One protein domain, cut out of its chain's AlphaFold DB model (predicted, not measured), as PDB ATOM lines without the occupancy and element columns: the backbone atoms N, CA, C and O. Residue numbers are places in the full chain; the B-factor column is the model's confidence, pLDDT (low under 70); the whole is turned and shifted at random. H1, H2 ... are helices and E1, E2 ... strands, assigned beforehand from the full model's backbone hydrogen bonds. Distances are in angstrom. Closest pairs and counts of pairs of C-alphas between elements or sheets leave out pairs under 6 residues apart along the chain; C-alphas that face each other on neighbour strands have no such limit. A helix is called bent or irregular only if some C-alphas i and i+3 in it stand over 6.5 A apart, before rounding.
ATOM      1  N   ILE A   3      56.646  48.151  -0.933       90.75
ATOM      2  CA  ILE A   3      56.182  47.765   0.406       90.75
ATOM      3  C   ILE A   3      56.940  46.520   0.846       90.75
ATOM      4  O   ILE A   3      57.119  45.590   0.061       90.75
ATOM      5  N   LYS A   4      57.404  46.504   2.096       92.69
ATOM      6  CA  LYS A   4      58.051  45.336   2.695       92.69
ATOM      7  C   LYS A   4      57.043  44.593   3.552       92.69
ATOM      8  O   LYS A   4      56.636  45.107   4.589       92.69
ATOM      9  N   ILE A   5      56.709  43.374   3.155       91.81
ATOM     10  CA  ILE A   5      55.965  42.451   4.003       91.81
ATOM     11  C   ILE A   5      56.989  41.693   4.843       91.81
ATOM     12  O   ILE A   5      57.914  41.072   4.311       91.81
ATOM     13  N   LYS A   6      56.881  41.818   6.166       91.94
ATOM     14  CA  LYS A   6      57.743  41.085   7.095       91.94
ATOM     15  C   LYS A   6      57.214  39.662   7.274       91.94
ATOM     16  O   LYS A   6      56.012  39.438   7.167       91.94
ATOM     17  N   LYS A   7      58.112  38.725   7.586       93.31
ATOM     18  CA  LYS A   7      57.770  37.358   7.984       93.31
ATOM     19  C   LYS A   7      56.715  37.407   9.088       93.31
ATOM     20  O   LYS A   7      56.966  37.996  10.141       93.31
ATOM     21  N   ASN A   8      55.585  36.761   8.843       92.12
ATOM     22  CA  ASN A   8      54.477  36.677   9.773       92.12
ATOM     23  C   ASN A   8      53.586  35.486   9.402       92.12
ATOM     24  O   ASN A   8      52.935  35.498   8.361       92.12
ATOM     25  N   CYS A   9      53.534  34.470  10.262       85.69
ATOM     26  CA  CYS A   9      52.733  33.274  10.002       85.69
ATOM     27  C   CYS A   9      51.216  33.514  10.121       85.69
ATOM     28  O   CYS A   9      50.452  32.672   9.667       85.69
ATOM     29  N   GLY A  10      50.775  34.646  10.685       91.62
ATOM     30  CA  GLY A  10      49.370  35.069  10.675       91.62
ATOM     31  C   GLY A  10      48.932  35.729   9.359       91.62
ATOM     32  O   GLY A  10      47.750  36.031   9.177       91.62
ATOM     33  N   ILE A  11      49.866  35.944   8.425       95.19
ATOM     34  CA  ILE A  11      49.578  36.418   7.071       95.19
ATOM     35  C   ILE A  11      49.779  35.262   6.100       95.19
ATOM     36  O   ILE A  11      50.830  34.623   6.086       95.19
ATOM     37  N   TYR A  12      48.787  35.029   5.249       96.69
ATOM     38  CA  TYR A  12      48.844  34.030   4.189       96.69
ATOM     39  C   TYR A  12      48.820  34.694   2.815       96.69
ATOM     40  O   TYR A  12      48.324  35.809   2.655       96.69
ATOM     41  N   MET A  13      49.336  34.001   1.809       96.12
ATOM     42  CA  MET A  13      49.429  34.481   0.440       96.12
ATOM     43  C   MET A  13      48.786  33.501  -0.547       96.12
ATOM     44  O   MET A  13      48.932  32.289  -0.420       96.12
ATOM     45  N   GLU A  14      48.107  34.046  -1.553       96.31
ATOM     46  CA  GLU A  14      47.628  33.343  -2.753       96.31
ATOM     47  C   GLU A  14      48.186  34.067  -3.987       96.31
ATOM     48  O   GLU A  14      48.174  35.298  -4.029       96.31
ATOM     49  N   HIS A  15      48.648  33.336  -4.998       94.62
ATOM     50  CA  HIS A  15      49.057  33.893  -6.294       94.62
ATOM     51  C   HIS A  15      48.764  32.886  -7.411       94.62
ATOM     52  O   HIS A  15      48.492  31.721  -7.132       94.62
ATOM     53  N   ASN A  16      48.847  33.296  -8.683       93.50
ATOM     54  CA  ASN A  16      48.475  32.435  -9.822       93.50
ATOM     55  C   ASN A  16      49.263  31.117  -9.936       93.50
ATOM     56  O   ASN A  16      48.837  30.219 -10.652       93.50
ATOM     57  N   GLY A  17      50.431  31.031  -9.297       91.12
ATOM     58  CA  GLY A  17      51.281  29.838  -9.317       91.12
ATOM     59  C   GLY A  17      50.887  28.787  -8.284       91.12
ATOM     60  O   GLY A  17      51.443  27.695  -8.308       91.12
ATOM     61  N   LEU A  18      49.958  29.113  -7.383       92.50
ATOM     62  CA  LEU A  18      49.401  28.163  -6.434       92.50
ATOM     63  C   LEU A  18      48.196  27.457  -7.040       92.50
ATOM     64  O   LEU A  18      47.426  28.039  -7.811       92.50
ATOM     65  N   GLU A  19      48.000  26.211  -6.628       88.44
ATOM     66  CA  GLU A  19      46.753  25.513  -6.891       88.44
ATOM     67  C   GLU A  19      45.567  26.276  -6.289       88.44
ATOM     68  O   GLU A  19      45.669  26.971  -5.271       88.44
ATOM     69  N   LYS A  20      44.397  26.153  -6.924       85.25
ATOM     70  CA  LYS A  20      43.184  26.792  -6.405       85.25
ATOM     71  C   LYS A  20      42.951  26.334  -4.966       85.25
ATOM     72  O   LYS A  20      43.178  25.180  -4.629       85.25
ATOM     73  N   GLN A  21      42.458  27.247  -4.131       91.75
ATOM     74  CA  GLN A  21      42.186  26.998  -2.709       91.75
ATOM     75  C   GLN A  21      43.424  26.826  -1.819       91.75
ATOM     76  O   GLN A  21      43.253  26.744  -0.603       91.75
ATOM     77  N   HIS A  22      44.634  26.885  -2.371       95.38
ATOM     78  CA  HIS A  22      45.847  26.837  -1.571       95.38
ATOM     79  C   HIS A  22      46.238  28.221  -1.068       95.38
ATOM     80  O   HIS A  22      46.065  29.230  -1.755       95.38
ATOM     81  N   LEU A  23      46.755  28.261   0.153       96.12
ATOM     82  CA  LEU A  23      47.266  29.452   0.810       96.12
ATOM     83  C   LEU A  23      48.583  29.110   1.493       96.12
ATOM     84  O   LEU A  23      48.686  28.102   2.186       96.12
ATOM     85  N   VAL A  24      49.576  29.983   1.343       94.69
ATOM     86  CA  VAL A  24      50.898  29.785   1.951       94.69
ATOM     87  C   VAL A  24      51.154  30.813   3.042       94.69
ATOM     88  O   VAL A  24      50.923  31.996   2.799       94.69
ATOM     89  N   PRO A  25      51.634  30.422   4.232       94.50
ATOM     90  CA  PRO A  25      52.010  31.394   5.248       94.50
ATOM     91  C   PRO A  25      53.197  32.238   4.768       94.50
ATOM     92  O   PRO A  25      54.086  31.762   4.058       94.50
ATOM     93  N   VAL A  26      53.245  33.501   5.185       94.25
ATOM     94  CA  VAL A  26      54.361  34.403   4.892       94.25
ATOM     95  C   VAL A  26      55.546  34.053   5.797       94.25
ATOM     96  O   VAL A  26      55.734  34.589   6.890       94.25
ATOM     97  N   THR A  27      56.368  33.113   5.333       93.00
ATOM     98  CA  THR A  27      57.503  32.553   6.091       93.00
ATOM     99  C   THR A  27      58.812  33.325   5.924       93.00
ATOM    100  O   THR A  27      59.765  33.077   6.669       93.00
ATOM    101  N   SER A  28      58.869  34.290   5.007       92.38
ATOM    102  CA  SER A  28      60.038  35.130   4.739       92.38
ATOM    103  C   SER A  28      59.640  36.592   4.522       92.38
ATOM    104  O   SER A  28      58.474  36.919   4.310       92.38
ATOM    105  N   ASN A  29      60.621  37.491   4.610       94.94
ATOM    106  CA  ASN A  29      60.414  38.887   4.238       94.94
ATOM    107  C   ASN A  29      60.434  39.008   2.714       94.94
ATOM    108  O   ASN A  29      61.363  38.504   2.084       94.94
ATOM    109  N   PHE A  30      59.508  39.767   2.140       93.75
ATOM    110  CA  PHE A  30      59.534  40.082   0.715       93.75
ATOM    111  C   PHE A  30      59.097  41.519   0.443       93.75
ATOM    112  O   PHE A  30      58.572  42.220   1.311       93.75
ATOM    113  N   LEU A  31      59.378  41.972  -0.774       94.06
ATOM    114  CA  LEU A  31      59.075  43.314  -1.244       94.06
ATOM    115  C   LEU A  31      58.097  43.212  -2.412       94.06
ATOM    116  O   LEU A  31      58.310  42.406  -3.314       94.06
ATOM    117  N   ILE A  32      57.060  44.047  -2.419       91.75
ATOM    118  CA  ILE A  32      56.174  44.213  -3.577       91.75
ATOM    119  C   ILE A  32      56.368  45.619  -4.127       91.75
ATOM    120  O   ILE A  32      56.292  46.594  -3.377       91.75
ATOM    121  N   ASN A  33      56.609  45.728  -5.435       93.56
ATOM    122  CA  ASN A  33      56.631  47.014  -6.118       93.56
ATOM    123  C   ASN A  33      55.199  47.459  -6.442       93.56
ATOM    124  O   ASN A  33      54.572  46.920  -7.352       93.56
ATOM    125  N   LEU A  34      54.699  48.465  -5.726       91.50
ATOM    126  CA  LEU A  34      53.365  49.010  -5.961       91.50
ATOM    127  C   LEU A  34      53.249  49.779  -7.283       91.50
ATOM    128  O   LEU A  34      52.144  49.895  -7.795       91.50
ATOM    129  N   ASP A  35      54.357  50.202  -7.901       92.62
ATOM    130  CA  ASP A  35      54.310  50.854  -9.225       92.62
ATOM    131  C   ASP A  35      53.954  49.863 -10.344       92.62
ATOM    132  O   ASP A  35      53.616  50.259 -11.455       92.62
ATOM    133  N   GLN A  36      54.049  48.559 -10.068       94.44
ATOM    134  CA  GLN A  36      53.667  47.505 -11.004       94.44
ATOM    135  C   GLN A  36      52.247  46.991 -10.765       94.44
ATOM    136  O   GLN A  36      51.803  46.106 -11.500       94.44
ATOM    137  N   VAL A  37      51.538  47.511  -9.765       94.94
ATOM    138  CA  VAL A  37      50.169  47.104  -9.458       94.94
ATOM    139  C   VAL A  37      49.205  47.909 -10.326       94.94
ATOM    140  O   VAL A  37      49.243  49.134 -10.337       94.94
ATOM    141  N   ALA A  38      48.356  47.213 -11.076       94.94
ATOM    142  CA  ALA A  38      47.328  47.824 -11.910       94.94
ATOM    143  C   ALA A  38      46.045  48.116 -11.122       94.94
ATOM    144  O   ALA A  38      45.387  49.120 -11.377       94.94
ATOM    145  N   GLU A  39      45.691  47.246 -10.174       95.25
ATOM    146  CA  GLU A  39      44.511  47.408  -9.324       95.25
ATOM    147  C   GLU A  39      44.793  46.880  -7.916       95.25
ATOM    148  O   GLU A  39      45.467  45.859  -7.743       95.25
ATOM    149  N   ILE A  40      44.251  47.571  -6.912       95.88
ATOM    150  CA  ILE A  40      44.255  47.131  -5.520       95.88
ATOM    151  C   ILE A  40      42.812  47.036  -5.043       95.88
ATOM    152  O   ILE A  40      42.086  48.027  -5.066       95.88
ATOM    153  N   SER A  41      42.414  45.863  -4.558       96.44
ATOM    154  CA  SER A  41      41.105  45.657  -3.941       96.44
ATOM    155  C   SER A  41      41.260  45.279  -2.468       96.44
ATOM    156  O   SER A  41      42.099  44.454  -2.099       96.44
ATOM    157  N   PHE A  42      40.394  45.833  -1.622       96.94
ATOM    158  CA  PHE A  42      40.330  45.527  -0.195       96.94
ATOM    159  C   PHE A  42      38.989  44.880   0.126       96.94
ATOM    160  O   PHE A  42      37.939  45.466  -0.128       96.94
ATOM    161  N   TYR A  43      39.002  43.687   0.714       97.19
ATOM    162  CA  TYR A  43      37.763  43.024   1.113       97.19
ATOM    163  C   TYR A  43      37.934  42.184   2.370       97.19
ATOM    164  O   TYR A  43      38.997  42.108   2.982       97.19
ATOM    165  N   THR A  44      36.827  41.611   2.827       97.12
ATOM    166  CA  THR A  44      36.754  40.852   4.074       97.12
ATOM    167  C   THR A  44      36.015  39.561   3.827       97.12
ATOM    168  O   THR A  44      34.976  39.538   3.165       97.12
ATOM    169  N   ILE A  45      36.568  38.482   4.357       96.69
ATOM    170  CA  ILE A  45      35.953  37.169   4.310       96.69
ATOM    171  C   ILE A  45      34.787  37.161   5.305       96.69
ATOM    172  O   ILE A  45      34.981  37.356   6.501       96.69
ATOM    173  N   LYS A  46      33.563  37.002   4.792       95.44
ATOM    174  CA  LYS A  46      32.332  37.047   5.603       95.44
ATOM    175  C   LYS A  46      32.040  35.736   6.325       95.44
ATOM    176  O   LYS A  46      31.454  35.745   7.396       95.44
ATOM    177  N   GLU A  47      32.451  34.629   5.728       95.44
ATOM    178  CA  GLU A  47      32.134  33.280   6.181       95.44
ATOM    179  C   GLU A  47      33.403  32.450   6.241       95.44
ATOM    180  O   GLU A  47      34.352  32.691   5.494       95.44
ATOM    181  N   LYS A  48      33.396  31.453   7.116       95.44
ATOM    182  CA  LYS A  48      34.496  30.515   7.275       95.44
ATOM    183  C   LYS A  48      34.747  29.784   5.952       95.44
ATOM    184  O   LYS A  48      33.812  29.258   5.352       95.44
ATOM    185  N   LYS A  49      35.996  29.758   5.485       95.19
ATOM    186  CA  LYS A  49      36.377  29.079   4.235       95.19
ATOM    187  C   LYS A  49      37.450  28.038   4.502       95.19
ATOM    188  O   LYS A  49      38.485  28.378   5.063       95.19
ATOM    189  N   LYS A  50      37.237  26.820   4.008       96.38
ATOM    190  CA  LYS A  50      38.289  25.805   3.943       96.38
ATOM    191  C   LYS A  50      39.320  26.170   2.877       96.38
ATOM    192  O   LYS A  50      38.958  26.611   1.781       96.38
ATOM    193  N   ARG A  51      40.592  26.010   3.219       96.44
ATOM    194  CA  ARG A  51      41.764  26.198   2.360       96.44
ATOM    195  C   ARG A  51      42.780  25.101   2.663       96.44
ATOM    196  O   ARG A  51      42.620  24.370   3.637       96.44
ATOM    197  N   TYR A  52      43.799  25.006   1.821       96.44
ATOM    198  CA  TYR A  52      44.831  23.978   1.913       96.44
ATOM    199  C   TYR A  52      46.212  24.626   1.995       96.44
ATOM    200  O   TYR A  52      46.444  25.675   1.385       96.44
ATOM    201  N   ASP A  53      47.117  24.038   2.767       93.31
ATOM    202  CA  ASP A  53      48.542  24.354   2.672       93.31
ATOM    203  C   ASP A  53      49.192  23.612   1.486       93.31
ATOM    204  O   ASP A  53      48.522  22.885   0.757       93.31
ATOM    205  N   LEU A  54      50.499  23.790   1.267       90.56
ATOM    206  CA  LEU A  54      51.221  23.124   0.165       90.56
ATOM    207  C   LEU A  54      51.348  21.606   0.330       90.56
ATOM    208  O   LEU A  54      51.692  20.924  -0.630       90.56
ATOM    209  N   GLU A  55      51.122  21.094   1.536       92.25
ATOM    210  CA  GLU A  55      51.157  19.667   1.851       92.25
ATOM    211  C   GLU A  55      49.758  19.035   1.711       92.25
ATOM    212  O   GLU A  55      49.602  17.823   1.856       92.25
ATOM    213  N   GLY A  56      48.741  19.839   1.374       92.00
ATOM    214  CA  GLY A  56      47.357  19.410   1.215       92.00
ATOM    215  C   GLY A  56      46.591  19.313   2.535       92.00
ATOM    216  O   GLY A  56      45.484  18.774   2.553       92.00
ATOM    217  N   HIS A  57      47.131  19.831   3.641       93.69
ATOM    218  CA  HIS A  57      46.411  19.864   4.906       93.69
ATOM    219  C   HIS A  57      45.330  20.940   4.887       93.69
ATOM    220  O   HIS A  57      45.573  22.104   4.555       93.69
ATOM    221  N   GLU A  58      44.126  20.547   5.295       95.56
ATOM    222  CA  GLU A  58      43.006  21.467   5.440       95.56
ATOM    223  C   GLU A  58      43.204  22.402   6.632       95.56
ATOM    224  O   GLU A  58      43.512  21.977   7.748       95.56
ATOM    225  N   PHE A  59      42.916  23.680   6.414       94.94
ATOM    226  CA  PHE A  59      42.756  24.646   7.485       94.94
ATOM    227  C   PHE A  59      41.665  25.662   7.159       94.94
ATOM    228  O   PHE A  59      41.224  25.832   6.018       94.94
ATOM    229  N   ASP A  60      41.219  26.354   8.200       95.12
ATOM    230  CA  ASP A  60      40.110  27.284   8.107       95.12
ATOM    231  C   ASP A  60      40.582  28.736   8.090       95.12
ATOM    232  O   ASP A  60      41.174  29.231   9.050       95.12
ATOM    233  N   VAL A  61      40.212  29.453   7.032       95.88
ATOM    234  CA  VAL A  61      40.241  30.914   7.017       95.88
ATOM    235  C   VAL A  61      39.023  31.410   7.782       95.88
ATOM    236  O   VAL A  61      37.880  31.212   7.354       95.88
ATOM    237  N   GLN A  62      39.273  32.052   8.920       95.00
ATOM    238  CA  GLN A  62      38.214  32.525   9.803       95.00
ATOM    239  C   GLN A  62      37.441  33.701   9.182       95.00
ATOM    240  O   GLN A  62      38.006  34.483   8.401       95.00
ATOM    241  N   PRO A  63      36.154  33.877   9.534       95.75
ATOM    242  CA  PRO A  63      35.439  35.118   9.264       95.75
ATOM    243  C   PRO A  63      36.226  36.337   9.756       95.75
ATOM    244  O   PRO A  63      37.028  36.248  10.679       95.75
ATOM    245  N   HIS A  64      35.988  37.486   9.132       95.75
ATOM    246  CA  HIS A  64      36.684  38.747   9.401       95.75
ATOM    247  C   HIS A  64      38.163  38.797   8.994       95.75
ATOM    248  O   HIS A  64      38.763  39.866   9.101       95.75
ATOM    249  N   THR A  65      38.708  37.722   8.408       97.25
ATOM    250  CA  THR A  65      39.990  37.775   7.688       97.25
ATOM    251  C   THR A  65      39.936  38.874   6.631       97.25
ATOM    252  O   THR A  65      39.026  38.909   5.788       97.25
ATOM    253  N   ARG A  66      40.907  39.787   6.663       97.69
ATOM    254  CA  ARG A  66      41.011  40.886   5.699       97.69
ATOM    255  C   ARG A  66      41.918  40.481   4.559       97.69
ATOM    256  O   ARG A  66      42.922  39.812   4.768       97.69
ATOM    257  N   VAL A  67      41.566  40.894   3.349       97.69
ATOM    258  CA  VAL A  67      42.349  40.572   2.162       97.69
ATOM    259  C   VAL A  67      42.721  41.843   1.425       97.69
ATOM    260  O   VAL A  67      41.861  42.687   1.160       97.69
ATOM    261  N   ILE A  68      44.004  41.947   1.093       97.50
ATOM    262  CA  ILE A  68      44.523  42.904   0.118       97.50
ATOM    263  C   ILE A  68      44.826  42.118  -1.150       97.50
ATOM    264  O   ILE A  68      45.685  41.238  -1.143       97.50
ATOM    265  N   HIS A  69      44.100  42.416  -2.219       97.69
ATOM    266  CA  HIS A  69      44.289  41.809  -3.526       97.69
ATOM    267  C   HIS A  69      45.005  42.793  -4.441       97.69
ATOM    268  O   HIS A  69      44.494  43.872  -4.719       97.69
ATOM    269  N   LEU A  70      46.197  42.414  -4.882       96.50
ATOM    270  CA  LEU A  70      47.064  43.197  -5.745       96.50
ATOM    271  C   LEU A  70      47.061  42.548  -7.123       96.50
ATOM    272  O   LEU A  70      47.691  41.507  -7.316       96.50
ATOM    273  N   GLN A  71      46.353  43.154  -8.071       96.94
ATOM    274  CA  GLN A  71      46.384  42.737  -9.465       96.94
ATOM    275  C   GLN A  71      47.549  43.444 -10.154       96.94
ATOM    276  O   GLN A  71      47.560  44.668 -10.296       96.94
ATOM    277  N   MET A  72      48.542  42.686 -10.597       96.19
ATOM    278  CA  MET A  72      49.731  43.228 -11.244       96.19
ATOM    279  C   MET A  72      49.439  43.623 -12.696       96.19
ATOM    280  O   MET A  72      48.539  43.097 -13.350       96.19
ATOM    281  N   SER A  73      50.221  44.563 -13.216       95.12
ATOM    282  CA  SER A  73      50.137  45.050 -14.599       95.12
ATOM    283  C   SER A  73      50.690  44.061 -15.628       95.12
ATOM    284  O   SER A  73      50.275  44.089 -16.787       95.12
ATOM    285  N   TYR A  74      51.599  43.175 -15.216       92.56
ATOM    286  CA  TYR A  74      52.237  42.200 -16.093       92.56
ATOM    287  C   TYR A  74      51.446  40.890 -16.211       92.56
ATOM    288  O   TYR A  74      50.707  40.470 -15.314       92.56
ATOM    289  N   THR A  75      51.615  40.241 -17.362       92.25
ATOM    290  CA  THR A  75      50.984  38.964 -17.697       92.25
ATOM    291  C   THR A  75      51.638  37.818 -16.932       92.25
ATOM    292  O   THR A  75      52.861  37.701 -16.914       92.25
ATOM    293  N   TYR A  76      50.810  36.953 -16.357       91.44
ATOM    294  CA  TYR A  76      51.210  35.662 -15.812       91.44
ATOM    295  C   TYR A  76      51.217  34.581 -16.895       91.44
ATOM    296  O   TYR A  76      52.227  33.920 -17.114       91.44
ATOM    297  N   ALA A  77      50.089  34.424 -17.592       89.38
ATOM    298  CA  ALA A  77      49.889  33.374 -18.581       89.38
ATOM    299  C   ALA A  77      49.060  33.875 -19.769       89.38
ATOM    300  O   ALA A  77      48.265  34.811 -19.660       89.38
ATOM    301  N   MET A  78      49.258  33.237 -20.922       88.75
ATOM    302  CA  MET A  78      48.491  33.492 -22.134       88.75
ATOM    303  C   MET A  78      48.035  32.163 -22.724       88.75
ATOM    304  O   MET A  78      48.857  31.373 -23.186       88.75
ATOM    305  N   THR A  79      46.723  31.953 -22.766       85.38
ATOM    306  CA  THR A  79      46.120  30.731 -23.305       85.38
ATOM    307  C   THR A  79      45.408  31.056 -24.610       85.38
ATOM    308  O   THR A  79      44.683  32.046 -24.716       85.38
ATOM    309  N   LYS A  80      45.638  30.243 -25.645       83.00
ATOM    310  CA  LYS A  80      44.873  30.335 -26.894       83.00
ATOM    311  C   LYS A  80      43.548  29.615 -26.679       83.00
ATOM    312  O   LYS A  80      43.557  28.416 -26.428       83.00
ATOM    313  N   GLU A  81      42.439  30.324 -26.827       81.12
ATOM    314  CA  GLU A  81      41.101  29.741 -26.712       81.12
ATOM    315  C   GLU A  81      40.292  29.998 -27.983       81.12
ATOM    316  O   GLU A  81      40.529  30.964 -28.706       81.12
ATOM    317  N   SER A  82      39.339  29.115 -28.276       72.88
ATOM    318  CA  SER A  82      38.325  29.352 -29.304       72.88
ATOM    319  C   SER A  82      37.016  29.663 -28.594       72.88
ATOM    320  O   SER A  82      36.383  28.763 -28.048       72.88
ATOM    321  N   ILE A  83      36.628  30.936 -28.571       69.06
ATOM    322  CA  ILE A  83      35.363  31.373 -27.980       69.06
ATOM    323  C   ILE A  83      34.378  31.522 -29.138       69.06
ATOM    324  O   ILE A  83      34.590  32.340 -30.034       69.06
ATOM    325  N   ASN A  84      33.329  30.697 -29.159       68.31
ATOM    326  CA  ASN A  84      32.297  30.696 -30.207       68.31
ATOM    327  C   ASN A  84      32.864  30.604 -31.641       68.31
ATOM    328  O   ASN A  84      32.430  31.316 -32.543       68.31
ATOM    329  N   GLY A  85      33.880  29.759 -31.855       73.38
ATOM    330  CA  GLY A  85      34.507  29.559 -33.170       73.38
ATOM    331  C   GLY A  85      35.484  30.662 -33.599       73.38
ATOM    332  O   GLY A  85      36.145  30.521 -34.628       73.38
ATOM    333  N   THR A  86      35.637  31.722 -32.800       73.50
ATOM    334  CA  THR A  86      36.632  32.775 -33.023       73.50
ATOM    335  C   THR A  86      37.875  32.494 -32.187       73.50
ATOM    336  O   THR A  86      37.800  32.337 -30.967       73.50
ATOM    337  N   LYS A  87      39.046  32.441 -32.835       76.56
ATOM    338  CA  LYS A  87      40.333  32.291 -32.142       76.56
ATOM    339  C   LYS A  87      40.618  33.552 -31.322       76.56
ATOM    340  O   LYS A  87      40.896  34.605 -31.889       76.56
ATOM    341  N   GLY A  88      40.576  33.425 -30.003       79.56
ATOM    342  CA  GLY A  88      40.919  34.454 -29.032       79.56
ATOM    343  C   GLY A  88      42.175  34.104 -28.236       79.56
ATOM    344  O   GLY A  88      42.766  33.026 -28.363       79.56
ATOM    345  N   ARG A  89      42.608  35.049 -27.404       79.75
ATOM    346  CA  ARG A  89      43.657  34.829 -26.406       79.75
ATOM    347  C   ARG A  89      43.137  35.290 -25.057       79.75
ATOM    348  O   ARG A  89      42.761  36.452 -24.922       79.75
ATOM    349  N   LEU A  90      43.151  34.390 -24.083       83.75
ATOM    350  CA  LEU A  90      42.934  34.735 -22.690       83.75
ATOM    351  C   LEU A  90      44.277  35.176 -22.105       83.75
ATOM    352  O   LEU A  90      45.271  34.456 -22.212       83.75
ATOM    353  N   ILE A  91      44.311  36.378 -21.536       86.88
ATOM    354  CA  ILE A  91      45.485  36.928 -20.859       86.88
ATOM    355  C   ILE A  91      45.171  36.961 -19.374       86.88
ATOM    356  O   ILE A  91      44.313  37.722 -18.930       86.88
ATOM    357  N   GLU A  92      45.895  36.159 -18.608       89.50
ATOM    358  CA  GLU A  92      45.826  36.190 -17.157       89.50
ATOM    359  C   GLU A  92      46.941  37.084 -16.634       89.50
ATOM    360  O   GLU A  92      48.118  36.864 -16.917       89.50
ATOM    361  N   ARG A  93      46.580  38.110 -15.869       93.31
ATOM    362  CA  ARG A  93      47.548  38.955 -15.164       93.31
ATOM    363  C   ARG A  93      47.976  38.288 -13.860       93.31
ATOM    364  O   ARG A  93      47.185  37.576 -13.231       93.31
ATOM    365  N   SER A  94      49.217  38.541 -13.455       95.69
ATOM    366  CA  SER A  94      49.687  38.111 -12.140       95.69
ATOM    367  C   SER A  94      48.905  38.809 -11.035       95.69
ATOM    368  O   SER A  94      48.545  39.976 -11.166       95.69
ATOM    369  N   TYR A  95      48.677  38.112  -9.931       96.25
ATOM    370  CA  TYR A  95      48.091  38.668  -8.727       96.25
ATOM    371  C   TYR A  95      48.780  38.125  -7.481       96.25
ATOM    372  O   TYR A  95      49.308  37.011  -7.472       96.25
ATOM    373  N   TYR A  96      48.697  38.906  -6.410       95.94
ATOM    374  CA  TYR A  96      48.999  38.468  -5.055       95.94
ATOM    375  C   TYR A  96      47.828  38.840  -4.152       95.94
ATOM    376  O   TYR A  96      47.375  39.983  -4.154       95.94
ATOM    377  N   LYS A  97      47.328  37.891  -3.366       96.94
ATOM    378  CA  LYS A  97      46.367  38.161  -2.293       96.94
ATOM    379  C   LYS A  97      47.047  37.917  -0.970       96.94
ATOM    380  O   LYS A  97      47.546  36.822  -0.747       96.94
ATOM    381  N   LEU A  98      47.029  38.919  -0.106       97.06
ATOM    382  CA  LEU A  98      47.512  38.826   1.263       97.06
ATOM    383  C   LEU A  98      46.306  38.709   2.188       97.06
ATOM    384  O   LEU A  98      45.490  39.627   2.256       97.06
ATOM    385  N   TYR A  99      46.187  37.570   2.858       97.50
ATOM    386  CA  TYR A  99      45.154  37.253   3.833       97.50
ATOM    387  C   TYR A  99      45.706  37.535   5.225       97.50
ATOM    388  O   TYR A  99      46.619  36.854   5.679       97.50
ATOM    389  N   PHE A 100      45.144  38.531   5.894       97.25
ATOM    390  CA  PHE A 100      45.467  38.901   7.264       97.25
ATOM    391  C   PHE A 100      44.420  38.266   8.167       97.25
ATOM    392  O   PHE A 100      43.250  38.671   8.130       97.25
ATOM    393  N   MET A 101      44.832  37.248   8.927       95.81
ATOM    394  CA  MET A 101      43.953  36.605   9.903       95.81
ATOM    395  C   MET A 101      43.464  37.632  10.942       95.81
ATOM    396  O   MET A 101      44.090  38.687  11.086       95.81
ATOM    397  N   PRO A 102      42.337  37.385  11.637       94.50
ATOM    398  CA  PRO A 102      41.753  38.347  12.578       94.50
ATOM    399  C   PRO A 102      42.719  38.868  13.655       94.50
ATOM    400  O   PRO A 102      42.540  39.971  14.165       94.50
ATOM    401  N   GLU A 103      43.761  38.109  13.975       93.19
ATOM    402  CA  GLU A 103      44.807  38.466  14.930       93.19
ATOM    403  C   GLU A 103      45.793  39.513  14.365       93.19
ATOM    404  O   GLU A 103      46.380  40.288  15.117       93.19
ATOM    405  N   GLU A 104      45.923  39.616  13.037       92.06
ATOM    406  CA  GLU A 104      46.904  40.461  12.331       92.06
ATOM    407  C   GLU A 104      46.325  41.789  11.809       92.06
ATOM    408  O   GLU A 104      46.870  42.435  10.905       92.06
ATOM    409  N   MET A 105      45.211  42.239  12.394       89.00
ATOM    410  CA  MET A 105      44.495  43.451  11.973       89.00
ATOM    411  C   MET A 105      45.345  44.728  12.033       89.00
ATOM    412  O   MET A 105      45.121  45.642  11.238       89.00
ATOM    413  N   GLY A 106      46.333  44.793  12.932       91.00
ATOM    414  CA  GLY A 106      47.255  45.929  13.026       91.00
ATOM    415  C   GLY A 106      48.115  46.097  11.771       91.00
ATOM    416  O   GLY A 106      48.187  47.193  11.218       91.00
ATOM    417  N   GLN A 107      48.698  45.003  11.265       90.62
ATOM    418  CA  GLN A 107      49.527  45.041  10.053       90.62
ATOM    419  C   GLN A 107      48.688  45.316   8.805       90.62
ATOM    420  O   GLN A 107      49.122  46.046   7.913       90.62
ATOM    421  N   TYR A 108      47.464  44.778   8.761       95.06
ATOM    422  CA  TYR A 108      46.506  45.118   7.713       95.06
ATOM    423  C   TYR A 108      46.208  46.621   7.685       95.06
ATOM    424  O   TYR A 108      46.296  47.238   6.624       95.06
ATOM    425  N   ALA A 109      45.867  47.209   8.837       94.62
ATOM    426  CA  ALA A 109      45.513  48.622   8.940       94.62
ATOM    427  C   ALA A 109      46.688  49.531   8.556       94.62
ATOM    428  O   ALA A 109      46.501  50.466   7.779       94.62
ATOM    429  N   GLU A 110      47.900  49.221   9.026       93.25
ATOM    430  CA  GLU A 110      49.109  49.972   8.677       93.25
ATOM    431  C   GLU A 110      49.362  49.957   7.164       93.25
ATOM    432  O   GLU A 110      49.547  51.010   6.548       93.25
ATOM    433  N   LEU A 111      49.327  48.775   6.541       92.56
ATOM    434  CA  LEU A 111      49.570  48.651   5.107       92.56
ATOM    435  C   LEU A 111      48.469  49.323   4.281       92.56
ATOM    436  O   LEU A 111      48.771  50.039   3.326       92.56
ATOM    437  N   ARG A 112      47.201  49.114   4.650       94.06
ATOM    438  CA  ARG A 112      46.062  49.751   3.987       94.06
ATOM    439  C   ARG A 112      46.184  51.269   4.033       94.06
ATOM    440  O   ARG A 112      46.116  51.886   2.977       94.06
ATOM    441  N   GLN A 113      46.444  51.843   5.208       93.25
ATOM    442  CA  GLN A 113      46.600  53.288   5.360       93.25
ATOM    443  C   GLN A 113      47.720  53.821   4.461       93.25
ATOM    444  O   GLN A 113      47.525  54.798   3.752       93.25
ATOM    445  N   LYS A 114      48.875  53.145   4.404       91.12
ATOM    446  CA  LYS A 114      49.990  53.565   3.536       91.12
ATOM    447  C   LYS A 114      49.670  53.518   2.043       91.12
ATOM    448  O   LYS A 114      50.277  54.272   1.278       91.12
ATOM    449  N   ILE A 115      48.776  52.625   1.624       91.19
ATOM    450  CA  ILE A 115      48.266  52.589   0.250       91.19
ATOM    451  C   ILE A 115      47.254  53.725   0.044       91.19
ATOM    452  O   ILE A 115      47.364  54.453  -0.939       91.19
ATOM    453  N   GLU A 116      46.318  53.907   0.978       91.19
ATOM    454  CA  GLU A 116      45.283  54.948   0.926       91.19
ATOM    455  C   GLU A 116      45.867  56.372   0.958       91.19
ATOM    456  O   GLU A 116      45.377  57.237   0.241       91.19
ATOM    457  N   ASP A 117      46.977  56.601   1.669       90.94
ATOM    458  CA  ASP A 117      47.723  57.874   1.706       90.94
ATOM    459  C   ASP A 117      48.261  58.310   0.325       90.94
ATOM    460  O   ASP A 117      48.754  59.427   0.161       90.94
ATOM    461  N   ARG A 118      48.239  57.416  -0.670       86.81
ATOM    462  CA  ARG A 118      48.807  57.638  -2.010       86.81
ATOM    463  C   ARG A 118      47.768  57.723  -3.111       86.81
ATOM    464  O   ARG A 118      48.138  57.849  -4.278       86.81
TER     465      ARG A 118
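This is residues 3 to 118 of the 122 residues of an uncharacterized protein of Neptunomonas marina (UniProt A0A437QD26). A twisted sheet of five strands makes the body; its two longest strands, E8 and E9, form a hairpin whose far part runs on as a long arm to a tip at residues 83 to 86. Helix H1 packs on the sheet at the other end of that hairpin, the small hairpin of E6 and E7 lies on the far side of the sheet from H1, and E1 and E4 make a second small pair. The printed part has 116 residues, with nine named strands and then one named helix along the chain, mostly strand by class; the large sheet has the order E3, E2, E9, E8, E5 and is antiparallel throughout. It is only just compact, close to loose, with a radius of gyration of the C-alphas of 15.8 A and spans of 50 by 37 by 27 A.

E1 is residues 3 to 5, with C-alpha 3 at (56.182, 47.765, 0.406). E2, residues 8 to 15, is 17.2 A long and bends by 70 degrees at residue 11. E3 is residues 24 to 26 and E4 residues 30 to 33. E5, residues 37 to 44, is 20.1 A long. E6 is residues 49 to 52 and E7 residues 58 to 61. E8, residues 66 to 83, is 35.4 A long and bends by 92 degrees at residue 80. E9, residues 86 to 100, is 41.7 A long, with C-alpha 86 at (36.632, 32.775, -33.023). H1, residues 102 to 116, is 20.6 A long and ends with C-alpha 116 at (45.283, 54.948, 0.926); it is irregular, with C-alphas 103 and 106 8.1 A apart.

In the large sheet E3 and E5 are the edge strands. E9 and E8 are antiparallel at 163 degrees, with N 70 and O 96 2.8 A apart and N 88 and O 81 2.8 A apart. E2 and E9 stand at 176 degrees, with N 12 and O 99 at 2.9 A. E2 and E3 form a hairpin, with N 13 and O 24 at 2.7 A. E8 and E5 stand at 120 degrees, with N 41 and O 69 at 2.9 A. H1 is on the sheet, at a height over the sheet of 8.4 A; it runs along the strands, at 10 degrees to E9 on the local plane. It lies over E9 and only just over E8, on which 3 of its C-alphas fall. The closest C-alphas of H1 and E2 are those of Glu 104 and Gly 10, 6.2 A apart. In H1, 9 of 11 O i to N i+4 pairs are within hydrogen-bond range. E1 and E4 are antiparallel, with N 5 and O 30 at 2.9 A; E1 and H1 are near each other. E6 and E7 form a hairpin, with N 51 and O 59 at 2.9 A, and both are apart from H1.

The C-alphas farthest apart are those of Gly 85 and Gly 106, 50.6 A. The printed part has no cut and no long link. Its mean pLDDT is 92.1, and residues 83 to 84 are under 70.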